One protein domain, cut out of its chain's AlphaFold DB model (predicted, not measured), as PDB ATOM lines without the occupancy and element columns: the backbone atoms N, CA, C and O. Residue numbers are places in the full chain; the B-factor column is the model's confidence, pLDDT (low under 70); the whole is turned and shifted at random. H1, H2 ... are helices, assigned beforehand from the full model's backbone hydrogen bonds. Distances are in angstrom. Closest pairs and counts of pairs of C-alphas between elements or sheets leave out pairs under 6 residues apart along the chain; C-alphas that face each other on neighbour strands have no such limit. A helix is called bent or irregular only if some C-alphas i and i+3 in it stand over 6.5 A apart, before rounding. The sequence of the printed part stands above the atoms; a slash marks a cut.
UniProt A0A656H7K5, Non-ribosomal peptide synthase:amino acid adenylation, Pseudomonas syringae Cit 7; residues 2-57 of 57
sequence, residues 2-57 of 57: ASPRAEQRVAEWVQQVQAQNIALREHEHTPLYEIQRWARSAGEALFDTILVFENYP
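What this domain is: This is residues 2 to 57 of the 57 residues of the protein "Non-ribosomal peptide synthase:amino acid adenylation" of Pseudomonas syringae Cit 7 (UniProt A0A656H7K5). From a hook at residues 2 to 9, the long helix H1 leads through a tight link into the short helix H2, making an open frame; then a long tail folds back from H2, its residues 47 to 57 sticking out. The 56 printed residues hold two named helices, H1 then H2, and no named strand; the class is all helix, with 26 residues in named elements, under half. The whole is loose, radius of gyration of the C-alphas 14.5 A, spanning 37 by 34 by 19 A.

How they stand to each other: Look from H1, residues 10 to 27, to H2, residues 32 to 39: they are apart. In H2 every O i to N i+4 pair is within hydrogen-bond range; in H1, 12 of 14 are.

Where its parts are: Find C-alpha 10 at (-55.251, -5.618, -6.398); from there H1 runs 26.4 A to C-alpha 27. It is neither bent nor irregular, but only just: C-alphas 23 and 26 are 6.2 A apart. H2 runs 10.4 A, ending at C-alpha 39, (-32.891, 10.983, -19.547).

The domain as a whole: The two farthest C-alphas, Ala 42 and Pro 57, are 40.1 A apart. The printed part has no cut; pLDDT is under 70 at residues 41 to 43 and 56.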
ATOM      1  N   ALA A   2     -46.096  -0.577 -14.329       79.06
ATOM      2  CA  ALA A   2     -47.162  -1.259 -13.573       79.06
ATOM      3  C   ALA A   2     -48.346  -0.350 -13.188       79.06
ATOM      4  O   ALA A   2     -48.712  -0.253 -12.024       79.06
ATOM      5  N   SER A   3     -48.956   0.342 -14.151       89.12
ATOM      6  CA  SER A   3     -50.228   1.024 -13.889       89.12
ATOM      7  C   SER A   3     -51.329  -0.035 -13.747       89.12
ATOM      8  O   SER A   3     -51.440  -0.879 -14.644       89.12
ATOM      9  N   PRO A   4     -52.112  -0.038 -12.653       92.62
ATOM     10  CA  PRO A   4     -53.184  -1.010 -12.483       92.62
ATOM     11  C   PRO A   4     -54.245  -0.813 -13.565       92.62
ATOM     12  O   PRO A   4     -54.542   0.318 -13.960       92.62
ATOM     13  N   ARG A   5     -54.834  -1.914 -14.035       93.62
ATOM     14  CA  ARG A   5     -56.033  -1.866 -14.884       93.62
ATOM     15  C   ARG A   5     -57.279  -1.939 -14.010       93.62
ATOM     16  O   ARG A   5     -57.250  -2.591 -12.969       93.62
ATOM     17  N   ALA A   6     -58.363  -1.286 -14.419       93.75
ATOM     18  CA  ALA A   6     -59.579  -1.178 -13.605       93.75
ATOM     19  C   ALA A   6     -60.202  -2.549 -13.275       93.75
ATOM     20  O   ALA A   6     -60.772  -2.738 -12.206       93.75
ATOM     21  N   GLU A   7     -60.065  -3.506 -14.185       95.44
ATOM     22  CA  GLU A   7     -60.545  -4.881 -14.065       95.44
ATOM     23  C   GLU A   7     -59.591  -5.815 -13.300       95.44
ATOM     24  O   GLU A   7     -59.955  -6.950 -12.988       95.44
ATOM     25  N   GLN A   8     -58.368  -5.367 -13.006       96.31
ATOM     26  CA  GLN A   8     -57.340  -6.189 -12.376       96.31
ATOM     27  C   GLN A   8     -57.554  -6.267 -10.865       96.31
ATOM     28  O   GLN A   8     -57.770  -5.260 -10.188       96.31
ATOM     29  N   ARG A   9     -57.421  -7.470 -10.296       97.25
ATOM     30  CA  ARG A   9     -57.426  -7.615  -8.837       97.25
ATOM     31  C   ARG A   9     -56.184  -6.956  -8.248       97.25
ATOM     32  O   ARG A   9     -55.074  -7.149  -8.738       97.25
ATOM     33  N   VAL A  10     -56.356  -6.280  -7.113       95.88
ATOM     34  CA  VAL A  10     -55.251  -5.618  -6.398       95.88
ATOM     35  C   VAL A  10     -54.095  -6.583  -6.114       95.88
ATOM     36  O   VAL A  10     -52.942  -6.229  -6.326       95.88
ATOM     37  N   ALA A  11     -54.388  -7.822  -5.705       96.69
ATOM     38  CA  ALA A  11     -53.359  -8.826  -5.431       96.69
ATOM     39  C   ALA A  11     -52.495  -9.154  -6.665       96.69
ATOM     40  O   ALA A  11     -51.276  -9.250  -6.555       96.69
ATOM     41  N   GLU A  12     -53.112  -9.277  -7.843       95.69
ATOM     42  CA  GLU A  12     -52.405  -9.557  -9.100       95.69
ATOM     43  C   GLU A  12     -51.522  -8.375  -9.507       95.69
ATOM     44  O   GLU A  12     -50.397  -8.552  -9.970       95.69
ATOM     45  N   TRP A  13     -52.016  -7.154  -9.302       95.62
ATOM     46  CA  TRP A  13     -51.249  -5.944  -9.564       95.62
ATOM     47  C   TRP A  13     -50.036  -5.813  -8.633       95.62
ATOM     48  O   TRP A  13     -48.922  -5.578  -9.101       95.62
ATOM     49  N   VAL A  14     -50.215  -6.041  -7.328       94.25
ATOM     50  CA  VAL A  14     -49.115  -5.996  -6.350       94.25
ATOM     51  C   VAL A  14     -48.038  -7.031  -6.681       94.25
ATOM     52  O   VAL A  14     -46.852  -6.714  -6.610       94.25
ATOM     53  N   GLN A  15     -48.419  -8.238  -7.107       94.75
ATOM     54  CA  GLN A  15     -47.459  -9.253  -7.557       94.75
ATOM     55  C   GLN A  15     -46.648  -8.785  -8.774       94.75
ATOM     56  O   GLN A  15     -45.438  -9.003  -8.821       94.75
ATOM     57  N   GLN A  16     -47.275  -8.100  -9.736       94.94
ATOM     58  CA  GLN A  16     -46.567  -7.530 -10.888       94.94
ATOM     59  C   GLN A  16     -45.588  -6.424 -10.478       94.94
ATOM     60  O   GLN A  16     -44.449  -6.423 -10.946       94.94
ATOM     61  N   VAL A  17     -46.004  -5.516  -9.590       93.62
ATOM     62  CA  VAL A  17     -45.120  -4.476  -9.033       93.62
ATOM     63  C   VAL A  17     -43.936  -5.119  -8.306       93.62
ATOM     64  O   VAL A  17     -42.792  -4.726  -8.522       93.62
ATOM     65  N   GLN A  18     -44.180  -6.147  -7.490       93.06
ATOM     66  CA  GLN A  18     -43.125  -6.855  -6.766       93.06
ATOM     67  C   GLN A  18     -42.136  -7.540  -7.718       93.06
ATOM     68  O   GLN A  18     -40.928  -7.401  -7.535       93.06
ATOM     69  N   ALA A  19     -42.625  -8.234  -8.750       94.19
ATOM     70  CA  ALA A  19     -41.774  -8.881  -9.747       94.19
ATOM     71  C   ALA A  19     -40.880  -7.867 -10.483       94.19
ATOM     72  O   ALA A  19     -39.693  -8.117 -10.682       94.19
ATOM     73  N   GLN A  20     -41.426  -6.698 -10.830       92.88
ATOM     74  CA  GLN A  20     -40.654  -5.617 -11.448       92.88
ATOM     75  C   GLN A  20     -39.607  -5.039 -10.494       92.88
ATOM     76  O   GLN A  20     -38.458  -4.869 -10.890       92.88
ATOM     77  N   ASN A  21     -39.964  -4.800  -9.230       91.12
ATOM     78  CA  ASN A  21     -39.016  -4.318  -8.226       91.12
ATOM     79  C   ASN A  21     -37.867  -5.307  -7.988       91.12
ATOM     80  O   ASN A  21     -36.744  -4.876  -7.755       91.12
ATOM     81  N   ILE A  22     -38.125  -6.619  -8.057       92.94
ATOM     82  CA  ILE A  22     -37.077  -7.647  -7.968       92.94
ATOM     83  C   ILE A  22     -36.142  -7.569  -9.175       92.94
ATOM     84  O   ILE A  22     -34.932  -7.528  -8.982       92.94
ATOM     85  N   ALA A  23     -36.682  -7.496 -10.395       93.00
ATOM     86  CA  ALA A  23     -35.868  -7.377 -11.605       93.00
ATOM     87  C   ALA A  23     -34.995  -6.107 -11.598       93.00
ATOM     88  O   ALA A  23     -33.850  -6.133 -12.033       93.00
ATOM     89  N   LEU A  24     -35.501  -5.003 -11.035       90.81
ATOM     90  CA  LEU A  24     -34.751  -3.749 -10.906       90.81
ATOM     91  C   LEU A  24     -33.561  -3.828  -9.939       90.81
ATOM     92  O   LEU A  24     -32.663  -2.992 -10.045       90.81
ATOM     93  N   ARG A  25     -33.510  -4.814  -9.029       90.12
ATOM     94  CA  ARG A  25     -32.379  -4.969  -8.093       90.12
ATOM     95  C   ARG A  25     -31.056  -5.211  -8.809       90.12
ATOM     96  O   ARG A  25     -30.024  -4.769  -8.327       90.12
ATOM     97  N   GLU A  26     -31.079  -5.821  -9.993       92.38
ATOM     98  CA  GLU A  26     -29.876  -5.994 -10.822       92.38
ATOM     99  C   GLU A  26     -29.242  -4.654 -11.243       92.38
ATOM    100  O   GLU A  26     -28.075  -4.603 -11.628       92.38
ATOM    101  N   HIS A  27     -29.992  -3.552 -11.150       91.81
ATOM    102  CA  HIS A  27     -29.567  -2.211 -11.544       91.81
ATOM    103  C   HIS A  27     -29.476  -1.225 -10.368       91.81
ATOM    104  O   HIS A  27     -29.259  -0.033 -10.599       91.81
ATOM    105  N   GLU A  28     -29.589  -1.690  -9.117       91.12
ATOM    106  CA  GLU A  28     -29.650  -0.833  -7.918       91.12
ATOM    107  C   GLU A  28     -28.389   0.016  -7.686       91.12
ATOM    108  O   GLU A  28     -28.430   1.031  -6.994       91.12
ATOM    109  N   HIS A  29     -27.267  -0.371  -8.295       93.50
ATOM    110  CA  HIS A  29     -26.001   0.356  -8.213       93.50
ATOM    111  C   HIS A  29     -25.934   1.587  -9.120       93.50
ATOM    112  O   HIS A  29     -24.975   2.350  -9.023       93.50
ATOM    113  N   THR A  30     -26.917   1.791 -10.001       92.44
ATOM    114  CA  THR A  30     -26.967   2.972 -10.868       92.44
ATOM    115  C   THR A  30     -27.593   4.130 -10.092       92.44
ATOM    116  O   THR A  30     -28.798   4.108  -9.828       92.44
ATOM    117  N   PRO A  31     -26.825   5.160  -9.707       89.94
ATOM    118  CA  PRO A  31     -27.369   6.247  -8.912       89.94
ATOM    119  C   PRO A  31     -28.344   7.099  -9.739       89.94
ATOM    120  O   PRO A  31     -28.141   7.350 -10.929       89.94
ATOM    121  N   LEU A  32     -29.390   7.613  -9.085       87.94
ATOM    122  CA  LEU A  32     -30.471   8.355  -9.751       87.94
ATOM    123  C   LEU A  32     -29.984   9.570 -10.559       87.94
ATOM    124  O   LEU A  32     -30.548   9.858 -11.613       87.94
ATOM    125  N   TYR A  33     -28.926  10.257 -10.115       86.44
ATOM    126  CA  TYR A  33     -28.396  11.423 -10.830       86.44
ATOM    127  C   TYR A  33     -27.807  11.057 -12.205       86.44
ATOM    128  O   TYR A  33     -27.845  11.869 -13.131       86.44
ATOM    129  N   GLU A  34     -27.288   9.836 -12.376       91.25
ATOM    130  CA  GLU A  34     -26.827   9.362 -13.684       91.25
ATOM    131  C   GLU A  34     -28.001   9.055 -14.610       91.25
ATOM    132  O   GLU A  34     -27.965   9.430 -15.783       91.25
ATOM    133  N   ILE A  35     -29.074   8.472 -14.067       89.50
ATOM    134  CA  ILE A  35     -30.322   8.216 -14.797       89.50
ATOM    135  C   ILE A  35     -30.940   9.539 -15.271       89.50
ATOM    136  O   ILE A  35     -31.295   9.664 -16.442       89.50
ATOM    137  N   GLN A  36     -30.989  10.555 -14.405       88.19
ATOM    138  CA  GLN A  36     -31.434  11.911 -14.757       88.19
ATOM    139  C   GLN A  36     -30.584  12.524 -15.874       88.19
ATOM    140  O   GLN A  36     -31.113  13.070 -16.844       88.19
ATOM    141  N   ARG A  37     -29.255  12.392 -15.773       87.44
ATOM    142  CA  ARG A  37     -28.318  12.877 -16.796       87.44
ATOM    143  C   ARG A  37     -28.578  12.221 -18.156       87.44
ATOM    144  O   ARG A  37     -28.547  12.913 -19.172       87.44
ATOM    145  N   TRP A  38     -28.845  10.915 -18.197       89.44
ATOM    146  CA  TRP A  38     -29.136  10.198 -19.445       89.44
ATOM    147  C   TRP A  38     -30.521  10.497 -20.010       89.44
ATOM    148  O   TRP A  38     -30.658  10.632 -21.225       89.44
ATOM    149  N   ALA A  39     -31.527  10.653 -19.147       86.00
ATOM    150  CA  ALA A  39     -32.891  10.983 -19.547       86.00
ATOM    151  C   ALA A  39     -33.008  12.378 -20.187       86.00
ATOM    152  O   ALA A  39     -34.040  12.691 -20.776       86.00
ATOM    153  N   ARG A  40     -31.963  13.219 -20.082       78.12
ATOM    154  CA  ARG A  40     -31.968  14.634 -20.500       78.12
ATOM    155  C   ARG A  40     -33.120  15.429 -19.879       78.12
ATOM    156  O   ARG A  40     -33.484  16.486 -20.388       78.12
ATOM    157  N   SER A  41     -33.661  14.942 -18.764       67.38
ATOM    158  CA  SER A  41     -34.569  15.687 -17.905       67.38
ATOM    159  C   SER A  41     -33.776  16.871 -17.367       67.38
ATOM    160  O   SER A  41     -32.855  16.686 -16.570       67.38
ATOM    161  N   ALA A  42     -34.059  18.071 -17.867       64.50
ATOM    162  CA  ALA A  42     -33.327  19.300 -17.573       64.50
ATOM    163  C   ALA A  42     -33.598  19.795 -16.137       64.50
ATOM    164  O   ALA A  42     -34.131  20.879 -15.931       64.50
ATOM    165  N   GLY A  43     -33.272  18.973 -15.136       68.69
ATOM    166  CA  GLY A  43     -33.582  19.218 -13.727       68.69
ATOM    167  C   GLY A  43     -35.004  18.835 -13.304       68.69
ATOM    168  O   GLY A  43     -35.348  19.045 -12.146       68.69
ATOM    169  N   GLU A  44     -35.822  18.265 -14.196       78.94
ATOM    170  CA  GLU A  44     -37.141  17.746 -13.820       78.94
ATOM    171  C   GLU A  44     -37.019  16.497 -12.936       78.94
ATOM    172  O   GLU A  44     -36.149  15.639 -13.138       78.94
ATOM    173  N   ALA A  45     -37.895  16.405 -11.935       81.44
ATOM    174  CA  ALA A  45     -37.980  15.233 -11.080       81.44
ATOM    175  C   ALA A  45     -38.401  14.015 -11.919       81.44
ATOM    176  O   ALA A  45     -39.348  14.087 -12.694       81.44
ATOM    177  N   LEU A  46     -37.711  12.881 -11.751       84.69
ATOM    178  CA  LEU A  46     -38.085  11.633 -12.438       84.69
ATOM    179  C   LEU A  46     -39.406  11.055 -11.913       84.69
ATOM    180  O   LEU A  46     -40.028  10.228 -12.580       84.69
ATOM    181  N   PHE A  47     -39.794  11.448 -10.700       87.56
ATOM    182  CA  PHE A  47     -40.950  10.929  -9.985       87.56
ATOM    183  C   PHE A  47     -41.585  12.053  -9.169       87.56
ATOM    184  O   PHE A  47     -40.874  12.814  -8.513       87.56
ATOM    185  N   ASP A  48     -42.914  12.080  -9.126       88.19
ATOM    186  CA  ASP A  48     -43.672  12.977  -8.244       88.19
ATOM    187  C   ASP A  48     -43.775  12.433  -6.811       88.19
ATOM    188  O   ASP A  48     -44.080  13.157  -5.867       88.19
ATOM    189  N   THR A  49     -43.580  11.124  -6.625       88.38
ATOM    190  CA  THR A  49     -43.764  10.436  -5.342       88.38
ATOM    191  C   THR A  49     -42.758   9.303  -5.193       88.38
ATOM    192  O   THR A  49     -42.497   8.564  -6.141       88.38
ATOM    193  N   ILE A  50     -42.225   9.149  -3.979       88.31
ATOM    194  CA  ILE A  50     -41.338   8.047  -3.595       88.31
ATOM    195  C   ILE A  50     -42.017   7.259  -2.476       88.31
ATOM    196  O   ILE A  50     -42.446   7.832  -1.477       88.31
ATOM    197  N   LEU A  51     -42.086   5.941  -2.646       87.25
ATOM    198  CA  LEU A  51     -42.533   5.008  -1.620       87.25
ATOM    199  C   LEU A  51     -41.324   4.218  -1.120       87.25
ATOM    200  O   LEU A  51     -40.675   3.526  -1.902       87.25
ATOM    201  N   VAL A  52     -41.039   4.309   0.178       88.44
ATOM    202  CA  VAL A  52     -39.967   3.551   0.834       88.44
ATOM    203  C   VAL A  52     -40.605   2.478   1.705       88.44
ATOM    204  O   VAL A  52     -41.498   2.770   2.497       88.44
ATOM    205  N   PHE A  53     -40.164   1.233   1.536       84.75
ATOM    206  CA  PHE A  53     -40.571   0.121   2.384       84.75
ATOM    207  C   PHE A  53     -39.388  -0.313   3.241       84.75
ATOM    208  O   PHE A  53     -38.350  -0.716   2.716       84.75
ATOM    209  N   GLU A  54     -39.566  -0.249   4.554       86.62
ATOM    210  CA  GLU A  54     -38.579  -0.690   5.533       86.62
ATOM    211  C   GLU A  54     -39.112  -1.945   6.224       86.62
ATOM    212  O   GLU A  54     -40.181  -1.925   6.836       86.62
ATOM    213  N   ASN A  55     -38.373  -3.050   6.124       79.75
ATOM    214  CA  ASN A  55     -38.634  -4.211   6.970       79.75
ATOM    215  C   ASN A  55     -38.080  -3.907   8.364       79.75
ATOM    216  O   ASN A  55     -36.879  -4.047   8.595       79.75
ATOM    217  N   TYR A  56     -38.952  -3.471   9.271       66.88
ATOM    218  CA  TYR A  56     -38.626  -3.392  10.693       66.88
ATOM    219  C   TYR A  56     -38.567  -4.809  11.296       66.88
ATOM    220  O   TYR A  56     -39.405  -5.642  10.930       66.88
ATOM    221  N   PRO A  57     -37.593  -5.102  12.179       70.19
ATOM    222  CA  PRO A  57     -37.623  -6.302  13.010       70.19
ATOM    223  C   PRO A  57     -38.771  -6.286  14.025       70.19
ATOM    224  O   PRO A  57     -39.184  -5.182  14.451       70.19
TER     225      PRO A  57